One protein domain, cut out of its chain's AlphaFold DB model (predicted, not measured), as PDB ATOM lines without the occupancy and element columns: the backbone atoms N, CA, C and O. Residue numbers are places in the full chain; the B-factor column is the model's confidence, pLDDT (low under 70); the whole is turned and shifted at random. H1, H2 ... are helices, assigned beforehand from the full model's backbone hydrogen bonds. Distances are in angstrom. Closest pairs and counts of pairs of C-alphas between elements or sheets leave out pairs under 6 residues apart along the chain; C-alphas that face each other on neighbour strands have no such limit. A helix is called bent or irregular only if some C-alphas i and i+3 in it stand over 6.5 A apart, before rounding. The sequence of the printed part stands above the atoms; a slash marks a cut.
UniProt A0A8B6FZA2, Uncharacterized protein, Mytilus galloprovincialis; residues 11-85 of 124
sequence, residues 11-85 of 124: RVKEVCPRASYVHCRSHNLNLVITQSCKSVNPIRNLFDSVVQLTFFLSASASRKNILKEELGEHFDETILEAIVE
ATOM      1  N   ARG A  11      26.716   0.511  -6.912       88.19
ATOM      2  CA  ARG A  11      25.263   0.657  -6.692       88.19
ATOM      3  C   ARG A  11      24.437  -0.344  -7.506       88.19
ATOM      4  O   ARG A  11      23.492  -0.935  -6.997       88.19
ATOM      5  N   VAL A  12      24.814  -0.588  -8.764       87.62
ATOM      6  CA  VAL A  12      24.143  -1.595  -9.611       87.62
ATOM      7  C   VAL A  12      24.312  -3.007  -9.035       87.62
ATOM      8  O   VAL A  12      23.357  -3.782  -9.029       87.62
ATOM      9  N   LYS A  13      25.495  -3.335  -8.502       87.25
ATOM     10  CA  LYS A  13      25.767  -4.644  -7.884       87.25
ATOM     11  C   LYS A  13      25.106  -4.830  -6.516       87.25
ATOM     12  O   LYS A  13      24.804  -5.965  -6.163       87.25
ATOM     13  N   GLU A  14      24.870  -3.753  -5.768       88.25
ATOM     14  CA  GLU A  14      24.111  -3.792  -4.507       88.25
ATOM     15  C   GLU A  14      22.654  -4.213  -4.738       88.25
ATOM     16  O   GLU A  14      22.116  -5.010  -3.971       88.25
ATOM     17  N   VAL A  15      22.031  -3.726  -5.817       90.56
ATOM     18  CA  VAL A  15      20.644  -4.067  -6.176       90.56
ATOM     19  C   VAL A  15      20.562  -5.413  -6.901       90.56
ATOM     20  O   VAL A  15      19.682  -6.222  -6.613       90.56
ATOM     21  N   CYS A  16      21.480  -5.679  -7.833       87.00
ATOM     22  CA  CYS A  16      21.529  -6.933  -8.581       87.00
ATOM     23  C   CYS A  16      22.965  -7.483  -8.639       87.00
ATOM     24  O   CYS A  16      23.729  -7.146  -9.549       87.00
ATOM     25  N   PRO A  17      23.338  -8.405  -7.728       85.50
ATOM     26  CA  PRO A  17      24.698  -8.951  -7.650       85.50
ATOM     27  C   PRO A  17      25.143  -9.726  -8.898       85.50
ATOM     28  O   PRO A  17      26.335  -9.940  -9.107       85.50
ATOM     29  N   ARG A  18      24.185 -10.170  -9.721       86.12
ATOM     30  CA  ARG A  18      24.423 -10.948 -10.944       86.12
ATOM     31  C   ARG A  18      24.542 -10.084 -12.203       86.12
ATOM     32  O   ARG A  18      24.827 -10.631 -13.266       86.12
ATOM     33  N   ALA A  19      24.317  -8.774 -12.114       86.56
ATOM     34  CA  ALA A  19      24.366  -7.884 -13.267       86.56
ATOM     35  C   ALA A  19      25.811  -7.548 -13.677       86.56
ATOM     36  O   ALA A  19      26.661  -7.211 -12.845       86.56
ATOM     37  N   SER A  20      26.086  -7.589 -14.983       83.12
ATOM     38  CA  SER A  20      27.333  -7.089 -15.563       83.12
ATOM     39  C   SER A  20      27.203  -5.604 -15.890       83.12
ATOM     40  O   SER A  20      26.337  -5.207 -16.665       83.12
ATOM     41  N   TYR A  21      28.091  -4.786 -15.334       83.19
ATOM     42  CA  TYR A  21      28.174  -3.362 -15.646       83.19
ATOM     43  C   TYR A  21      29.226  -3.125 -16.733       83.19
ATOM     44  O   TYR A  21      30.387  -3.498 -16.551       83.19
ATOM     45  N   VAL A  22      28.827  -2.490 -17.835       83.81
ATOM     46  CA  VAL A  22      29.708  -2.117 -18.950       83.81
ATOM     47  C   VAL A  22      29.501  -0.640 -19.261       83.81
ATOM     48  O   VAL A  22      28.370  -0.163 -19.326       83.81
ATOM     49  N   HIS A  23      30.592   0.097 -19.452       82.88
ATOM     50  CA  HIS A  23      30.521   1.492 -19.876       82.88
ATOM     51  C   HIS A  23      30.116   1.602 -21.347       82.88
ATOM     52  O   HIS A  23      30.601   0.843 -22.189       82.88
ATOM     53  N   CYS A  24      29.295   2.602 -21.679       87.62
ATOM     54  CA  CYS A  24      29.013   2.910 -23.074       87.62
ATOM     55  C   CYS A  24      30.291   3.384 -23.789       87.62
ATOM     56  O   CYS A  24      31.185   4.002 -23.196       87.62
ATOM     57  N   ARG A  25      30.391   3.086 -25.090       89.25
ATOM     58  CA  ARG A  25      31.589   3.395 -25.881       89.25
ATOM     59  C   ARG A  25      31.892   4.894 -25.902       89.25
ATOM     60  O   ARG A  25      33.062   5.257 -25.825       89.25
ATOM     61  N   SER A  26      30.857   5.729 -25.925       91.75
ATOM     62  CA  SER A  26      30.971   7.187 -25.870       91.75
ATOM     63  C   SER A  26      31.577   7.677 -24.553       91.75
ATOM     64  O   SER A  26      32.463   8.522 -24.581       91.75
ATOM     65  N   HIS A  27      31.189   7.103 -23.405       86.06
ATOM     66  CA  HIS A  27      31.776   7.469 -22.107       86.06
ATOM     67  C   HIS A  27      33.259   7.103 -22.041       86.06
ATOM     68  O   HIS A  27      34.079   7.906 -21.605       86.06
ATOM     69  N   ASN A  28      33.611   5.909 -22.524       89.12
ATOM     70  CA  ASN A  28      35.007   5.483 -22.590       89.12
ATOM     71  C   ASN A  28      35.830   6.384 -23.516       89.12
ATOM     72  O   ASN A  28      36.967   6.712 -23.191       89.12
ATOM     73  N   LEU A  29      35.264   6.783 -24.658       92.44
ATOM     74  CA  LEU A  29      35.928   7.694 -25.585       92.44
ATOM     75  C   LEU A  29      36.157   9.066 -24.943       92.44
ATOM     76  O   LEU A  29      37.285   9.548 -24.961       92.44
ATOM     77  N   ASN A  30      35.124   9.649 -24.329       90.44
ATOM     78  CA  ASN A  30      35.231  10.935 -23.644       90.44
ATOM     79  C   ASN A  30      36.306  10.895 -22.553       90.44
ATOM     80  O   ASN A  30      37.195  11.736 -22.527       90.44
ATOM     81  N   LEU A  31      36.293   9.850 -21.719       88.44
ATOM     82  CA  LEU A  31      37.280   9.670 -20.657       88.44
ATOM     83  C   LEU A  31      38.718   9.658 -21.197       88.44
ATOM     84  O   LEU A  31      39.590  10.321 -20.640       88.44
ATOM     85  N   VAL A  32      38.969   8.925 -22.287       92.56
ATOM     86  CA  VAL A  32      40.302   8.859 -22.906       92.56
ATOM     87  C   VAL A  32      40.705  10.207 -23.495       92.56
ATOM     88  O   VAL A  32      41.849  10.618 -23.312       92.56
ATOM     89  N   ILE A  33      39.791  10.909 -24.170       93.12
ATOM     90  CA  ILE A  33      40.066  12.225 -24.760       93.12
ATOM     91  C   ILE A  33      40.404  13.234 -23.664       93.12
ATOM     92  O   ILE A  33      41.479  13.829 -23.704       93.12
ATOM     93  N   THR A  34      39.548  13.375 -22.649       89.81
ATOM     94  CA  THR A  34      39.772  14.309 -21.540       89.81
ATOM     95  C   THR A  34      41.084  14.006 -20.822       89.81
ATOM     96  O   THR A  34      41.871  14.917 -20.567       89.81
ATOM     97  N   GLN A  35      41.378  12.731 -20.550       90.19
ATOM     98  CA  GLN A  35      42.633  12.344 -19.905       90.19
ATOM     99  C   GLN A  35      43.855  12.644 -20.784       90.19
ATOM    100  O   GLN A  35      44.886  13.093 -20.280       90.19
ATOM    101  N   SER A  36      43.735  12.443 -22.098       91.62
ATOM    102  CA  SER A  36      44.802  12.752 -23.054       91.62
ATOM    103  C   SER A  36      45.074  14.257 -23.087       91.62
ATOM    104  O   SER A  36      46.222  14.669 -22.918       91.62
ATOM    105  N   CYS A  37      44.029  15.084 -23.185       91.62
ATOM    106  CA  CYS A  37      44.144  16.544 -23.152       91.62
ATOM    107  C   CYS A  37      44.751  17.054 -21.835       91.62
ATOM    108  O   CYS A  37      45.605  17.937 -21.863       91.62
ATOM    109  N   LYS A  38      44.382  16.458 -20.691       88.94
ATOM    110  CA  LYS A  38      44.941  16.811 -19.371       88.94
ATOM    111  C   LYS A  38      46.414  16.415 -19.209       88.94
ATOM    112  O   LYS A  38      47.140  17.075 -18.469       88.94
ATOM    113  N   SER A  39      46.865  15.358 -19.888       92.69
ATOM    114  CA  SER A  39      48.252  14.879 -19.790       92.69
ATOM    115  C   SER A  39      49.260  15.738 -20.562       92.69
ATOM    116  O   SER A  39      50.442  15.765 -20.218       92.69
ATOM    117  N   VAL A  40      48.805  16.472 -21.582       94.25
ATOM    118  CA  VAL A  40      49.653  17.343 -22.400       94.25
ATOM    119  C   VAL A  40      49.548  18.784 -21.896       94.25
ATOM    120  O   VAL A  40      48.582  19.485 -22.179       94.25
ATOM    121  N   ASN A  41      50.579  19.248 -21.184       92.06
ATOM    122  CA  ASN A  41      50.627  20.582 -20.565       92.06
ATOM    123  C   ASN A  41      50.183  21.756 -21.468       92.06
ATOM    124  O   ASN A  41      49.359  22.545 -21.011       92.06
ATOM    125  N   PRO A  42      50.671  21.918 -22.716       93.81
ATOM    126  CA  PRO A  42      50.241  23.040 -23.552       93.81
ATOM    127  C   PRO A  42      48.756  22.970 -23.934       93.81
ATOM    128  O   PRO A  42      48.111  24.007 -24.038       93.81
ATOM    129  N   ILE A  43      48.205  21.765 -24.098       92.12
ATOM    130  CA  ILE A  43      46.785  21.566 -24.411       92.12
ATOM    131  C   ILE A  43      45.935  21.884 -23.181       92.12
ATOM    132  O   ILE A  43      44.981  22.647 -23.285       92.12
ATOM    133  N   ARG A  44      46.315  21.364 -22.010       92.12
ATOM    134  CA  ARG A  44      45.640  21.676 -20.745       92.12
ATOM    135  C   ARG A  44      45.589  23.185 -20.492       92.12
ATOM    136  O   ARG A  44      44.510  23.725 -20.307       92.12
ATOM    137  N   ASN A  45      46.732  23.867 -20.578       92.62
ATOM    138  CA  ASN A  45      46.808  25.305 -20.314       92.62
ATOM    139  C   ASN A  45      45.951  26.132 -21.295       92.62
ATOM    140  O   ASN A  45      45.441  27.187 -20.921       92.62
ATOM    141  N   LEU A  46      45.803  25.676 -22.545       93.75
ATOM    142  CA  LEU A  46      44.903  26.301 -23.514       93.75
ATOM    143  C   LEU A  46      43.446  26.195 -23.049       93.75
ATOM    144  O   LEU A  46      42.764  27.214 -22.998       93.75
ATOM    145  N   PHE A  47      42.990  24.996 -22.677       90.38
ATOM    146  CA  PHE A  47      41.636  24.807 -22.151       90.38
ATOM    147  C   PHE A  47      41.399  25.626 -20.877       90.38
ATOM    148  O   PHE A  47      40.400  26.336 -20.810       90.38
ATOM    149  N   ASP A  48      42.350  25.637 -19.939       90.00
ATOM    150  CA  ASP A  48      42.260  26.451 -18.717       90.00
ATOM    151  C   ASP A  48      42.125  27.950 -19.043       90.00
ATOM    152  O   ASP A  48      41.324  28.662 -18.438       90.00
ATOM    153  N   SER A  49      42.880  28.442 -20.032       92.50
ATOM    154  CA  SER A  49      42.817  29.847 -20.458       92.50
ATOM    155  C   SER A  49      41.468  30.196 -21.089       92.50
ATOM    156  O   SER A  49      40.951  31.290 -20.865       92.50
ATOM    157  N   VAL A  50      40.895  29.279 -21.875       90.69
ATOM    158  CA  VAL A  50      39.568  29.460 -22.480       90.69
ATOM    159  C   VAL A  50      38.501  29.526 -21.392       90.69
ATOM    160  O   VAL A  50      37.728  30.477 -21.397       90.69
ATOM    161  N   VAL A  51      38.514  28.599 -20.431       87.75
ATOM    162  CA  VAL A  51      37.565  28.582 -19.301       87.75
ATOM    163  C   VAL A  51      37.657  29.873 -18.480       87.75
ATOM    164  O   VAL A  51      36.645  30.509 -18.187       87.75
ATOM    165  N   GLN A  52      38.870  30.333 -18.163       89.38
ATOM    166  CA  GLN A  52      39.058  31.591 -17.431       89.38
ATOM    167  C   GLN A  52      38.542  32.804 -18.208       89.38
ATOM    168  O   GLN A  52      37.940  33.710 -17.626       89.38
ATOM    169  N   LEU A  53      38.765  32.836 -19.523       89.50
ATOM    170  CA  LEU A  53      38.275  33.912 -20.374       89.50
ATOM    171  C   LEU A  53      36.744  33.911 -20.439       89.50
ATOM    172  O   LEU A  53      36.130  34.969 -20.286       89.50
ATOM    173  N   THR A  54      36.120  32.749 -20.632       86.50
ATOM    174  CA  THR A  54      34.657  32.636 -20.676       86.50
ATOM    175  C   THR A  54      34.037  33.010 -19.337       86.50
ATOM    176  O   THR A  54      33.082  33.784 -19.313       86.50
ATOM    177  N   PHE A  55      34.634  32.582 -18.222       87.25
ATOM    178  CA  PHE A  55      34.218  33.002 -16.885       87.25
ATOM    179  C   PHE A  55      34.326  34.521 -16.708       87.25
ATOM    180  O   PHE A  55      33.374  35.180 -16.284       87.25
ATOM    181  N   PHE A  56      35.457  35.117 -17.095       88.62
ATOM    182  CA  PHE A  56      35.657  36.563 -17.014       88.62
ATOM    183  C   PHE A  56      34.599  37.340 -17.808       88.62
ATOM    184  O   PHE A  56      34.078  38.349 -17.317       88.62
ATOM    185  N   LEU A  57      34.267  36.886 -19.016       87.12
ATOM    186  CA  LEU A  57      33.274  37.527 -19.882       87.12
ATOM    187  C   LEU A  57      31.849  37.370 -19.332       87.12
ATOM    188  O   LEU A  57      31.108  38.354 -19.295       87.12
ATOM    189  N   SER A  58      31.497  36.185 -18.832       84.62
ATOM    190  CA  SER A  58      30.177  35.894 -18.255       84.62
ATOM    191  C   SER A  58      29.944  36.572 -16.901       84.62
ATOM    192  O   SER A  58      28.822  36.977 -16.604       84.62
ATOM    193  N   ALA A  59      30.994  36.790 -16.104       86.50
ATOM    194  CA  ALA A  59      30.895  37.383 -14.767       86.50
ATOM    195  C   ALA A  59      30.471  38.870 -14.743       86.50
ATOM    196  O   ALA A  59      30.332  39.458 -13.670       86.50
ATOM    197  N   SER A  60      30.302  39.532 -15.894       88.56
ATOM    198  CA  SER A  60      29.794  40.908 -15.951       88.56
ATOM    199  C   SER A  60      28.889  41.128 -17.150       88.56
ATOM    200  O   SER A  60      29.320  41.004 -18.295       88.56
ATOM    201  N   ALA A  61      27.667  41.593 -16.881       85.31
ATOM    202  CA  ALA A  61      26.719  41.991 -17.916       85.31
ATOM    203  C   ALA A  61      27.299  43.060 -18.858       85.31
ATOM    204  O   ALA A  61      27.099  42.984 -20.064       85.31
ATOM    205  N   SER A  62      28.083  44.014 -18.341       90.25
ATOM    206  CA  SER A  62      28.728  45.036 -19.169       90.25
ATOM    207  C   SER A  62      29.744  44.435 -20.141       90.25
ATOM    208  O   SER A  62      29.759  44.811 -21.309       90.25
ATOM    209  N   ARG A  63      30.567  43.476 -19.691       88.56
ATOM    210  CA  ARG A  63      31.544  42.799 -20.564       88.56
ATOM    211  C   ARG A  63      30.858  41.901 -21.588       88.56
ATOM    212  O   ARG A  63      31.236  41.934 -22.756       88.56
ATOM    213  N   LYS A  64      29.816  41.173 -21.175       86.88
ATOM    214  CA  LYS A  64      28.971  40.372 -22.073       86.88
ATOM    215  C   LYS A  64      28.312  41.250 -23.145       86.88
ATOM    216  O   LYS A  64      28.277  40.859 -24.302       86.88
ATOM    217  N   ASN A  65      27.852  42.452 -22.790       86.81
ATOM    218  CA  ASN A  65      27.244  43.392 -23.736       86.81
ATOM    219  C   ASN A  65      28.251  43.957 -24.744       86.81
ATOM    220  O   ASN A  65      27.940  43.991 -25.927       86.81
ATOM    221  N   ILE A  66      29.457  44.335 -24.304       89.56
ATOM    222  CA  ILE A  66      30.529  44.769 -25.218       89.56
ATOM    223  C   ILE A  66      30.874  43.638 -26.192       89.56
ATOM    224  O   ILE A  66      30.973  43.850 -27.393       89.56
ATOM    225  N   LEU A  67      30.994  42.410 -25.689       87.50
ATOM    226  CA  LEU A  67      31.268  41.243 -26.524       87.50
ATOM    227  C   LEU A  67      30.151  40.979 -27.549       87.50
ATOM    228  O   LEU A  67      30.445  40.664 -28.698       87.50
ATOM    229  N   LYS A  68      28.883  41.140 -27.149       86.38
ATOM    230  CA  LYS A  68      27.719  41.055 -28.046       86.38
ATOM    231  C   LYS A  68      27.742  42.129 -29.131       86.38
ATOM    232  O   LYS A  68      27.392  41.841 -30.267       86.38
ATOM    233  N   GLU A  69      28.139  43.349 -28.785       89.06
ATOM    234  CA  GLU A  69      28.231  44.461 -29.734       89.06
ATOM    235  C   GLU A  69      29.332  44.221 -30.776       89.06
ATOM    236  O   GLU A  69      29.097  44.406 -31.967       89.06
ATOM    237  N   GLU A  70      30.491  43.718 -30.347       88.00
ATOM    238  CA  GLU A  70      31.631  43.434 -31.229       88.00
ATOM    239  C   GLU A  70      31.423  42.188 -32.112       88.00
ATOM    240  O   GLU A  70      31.870  42.162 -33.259       88.00
ATOM    241  N   LEU A  71      30.751  41.140 -31.610       85.25
ATOM    242  CA  LEU A  71      30.489  39.917 -32.388       85.25
ATOM    243  C   LEU A  71      29.169  39.948 -33.177       85.25
ATOM    244  O   LEU A  71      29.012  39.153 -34.108       85.25
ATOM    245  N   GLY A  72      28.231  40.835 -32.840       83.38
ATOM    246  CA  GLY A  72      26.949  40.978 -33.533       83.38
ATOM    247  C   GLY A  72      26.189  39.651 -33.664       83.38
ATOM    248  O   GLY A  72      25.923  38.972 -32.675       83.38
ATOM    249  N   GLU A  73      25.859  39.263 -34.900       77.56
ATOM    250  CA  GLU A  73      25.128  38.020 -35.218       77.56
ATOM    251  C   GLU A  73      25.944  36.735 -35.008       77.56
ATOM    252  O   GLU A  73      25.382  35.641 -34.991       77.56
ATOM    253  N   HIS A  74      27.265  36.839 -34.845       80.56
ATOM    254  CA  HIS A  74      28.134  35.682 -34.610       80.56
ATOM    255  C   HIS A  74      28.257  35.317 -33.130       80.56
ATOM    256  O   HIS A  74      28.931  34.341 -32.791       80.56
ATOM    257  N   PHE A  75      27.632  36.093 -32.244       79.81
ATOM    258  CA  PHE A  75      27.640  35.804 -30.825       79.81
ATOM    259  C   PHE A  75      26.580  34.759 -30.470       79.81
ATOM    260  O   PHE A  75      25.387  35.056 -30.429       79.81
ATOM    261  N   ASP A  76      27.025  33.545 -30.154       80.31
ATOM    262  CA  ASP A  76      26.165  32.511 -29.585       80.31
ATOM    263  C   ASP A  76      26.315  32.492 -28.057       80.31
ATOM    264  O   ASP A  76      27.291  31.986 -27.498       80.31
ATOM    265  N   GLU A  77      25.338  33.093 -27.377       74.44
ATOM    266  CA  GLU A  77      25.295  33.209 -25.916       74.44
ATOM    267  C   GLU A  77      25.310  31.838 -25.218       74.44
ATOM    268  O   GLU A  77      25.894  31.700 -24.140       74.44
ATOM    269  N   THR A  78      24.785  30.815 -25.898       77.06
ATOM    270  CA  THR A  78      24.736  29.423 -25.440       77.06
ATOM    271  C   THR A  78      26.128  28.851 -25.182       77.06
ATOM    272  O   THR A  78      26.297  28.015 -24.299       77.06
ATOM    273  N   ILE A  79      27.145  29.300 -25.927       76.38
ATOM    274  CA  ILE A  79      28.516  28.784 -25.800       76.38
ATOM    275  C   ILE A  79      29.144  29.230 -24.478       76.38
ATOM    276  O   ILE A  79      29.820  28.441 -23.822       76.38
ATOM    277  N   LEU A  80      28.919  30.480 -24.067       77.44
ATOM    278  CA  LEU A  80      29.451  30.983 -22.800       77.44
ATOM    279  C   LEU A  80      28.772  30.335 -21.597       77.44
ATOM    280  O   LEU A  80      29.429  30.089 -20.591       77.44
ATOM    281  N   GLU A  81      27.473  30.073 -21.697       76.12
ATOM    282  CA  GLU A  81      26.709  29.420 -20.634       76.12
ATOM    283  C   GLU A  81      27.090  27.942 -20.527       76.12
ATOM    284  O   GLU A  81      27.427  27.483 -19.442       76.12
ATOM    285  N   ALA A  82      27.199  27.228 -21.650       77.50
ATOM    286  CA  ALA A  82      27.583  25.816 -21.660       77.50
ATOM    287  C   ALA A  82      28.978  25.533 -21.070       77.50
ATOM    288  O   ALA A  82      29.217  24.424 -20.604       77.50
ATOM    289  N   ILE A  83      29.899  26.503 -21.103       74.38
ATOM    290  CA  ILE A  83      31.258  26.343 -20.556       74.38
ATOM    291  C   ILE A  83      31.311  26.658 -19.050       74.38
ATOM    292  O   ILE A  83      32.154  26.107 -18.353       74.38
ATOM    293  N   VAL A  84      30.434  27.527 -18.536       66.44
ATOM    294  CA  VAL A  84      30.453  27.962 -17.122       66.44
ATOM    295  C   VAL A  84      29.725  26.975 -16.191       66.44
ATOM    296  O   VAL A  84      30.005  26.944 -14.999       66.44
ATOM    297  N   GLU A  85      28.849  26.119 -16.722       56.19
ATOM    298  CA  GLU A  85      28.096  25.112 -15.947       56.19
ATOM    299  C   GLU A  85      28.961  23.959 -15.374       56.19
ATOM    300  O   GLU A  85      28.434  23.117 -14.650       56.19
TER     301      GLU A  85
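Overview. This is residues 11 to 85 of the 124 residues of an uncharacterized protein of Mytilus galloprovincialis (UniProt A0A8B6FZA2). Two long helices, H2 and H3, meet near their ends in a wide V; beyond the far end of H3 the chain turns a second corner into H4, and H5 then folds back onto the second half of H3. At the opposite end, past H2, a thin strand-free tail leads to the small helix H1, which touches no other helix. The printed part has 75 residues, with five named helices in the order H1, H2, H3, H4, H5 and no named strand; its class is all helix. The whole is extended, with a radius of gyration of the C-alphas of 19.2 A, and spans 58 by 30 by 20 A.

Arrangement. The longest helix, H3, residues 41 to 58, is the hub and touches three others. H5, residues 77 to 84, touches residues 51 to 58 of H3; the closest C-alphas are those of Thr 54 and Leu 80, 5.9 A apart. The two run opposite ways at a steep tilt of 58 degrees. H4, residues 61 to 74, touches H3 only at the corner by their link, with the C-alphas of Leu 57 and Arg 63 closest at 5.6 A; their lines are about perpendicular, but only just, at 72 degrees. H2, residues 25 to 39, and H3 only just touch, only at the corner, with 3 pairs of C-alphas within 8 A. Their closest C-alphas are those of Lys 38 and Arg 44, 5.1 A apart, and their lines are about perpendicular at 80 degrees. H4 and H5 are only just apart, 8.5 A at the closest. H1, residues 11 to 15, is apart from H2, H3, H4 and H5. In H1, H2, H3 and H5 every O i to N i+4 pair is within hydrogen-bond range; in H4 8 of 10 are.

Along the chain. H3 measures 25.7 A from C-alpha 41 at (50.627, 20.582, -20.565) to C-alpha 58. H2 measures 21.1 A and H4 17.9 A. H4 is irregular: C-alphas 70 and 73 are 9.4 A apart. H5 measures 11.5 A and ends with C-alpha 84 at (30.453, 27.962, -17.122). H1 measures 6.6 A and begins with C-alpha 11 at (25.263, 0.657, -6.692).

Size, cuts and confidence. The two C-alphas farthest apart, those of Arg 18 and Glu 69, are 58.6 A apart, and the outline is only just elongated. Residues 14 to 19, residues 22 to 33, of which 25 to 33 belong to H2, and residues 69 to 74 of H4 stand free. The printed part has no cut. The links H2 to H3, H3 to H4 and H4 to H5 are tight, and H1 to H2 is a short link of 9 residues. The mean pLDDT of the printed part is 86.4; residues 84 to 85 are under 70.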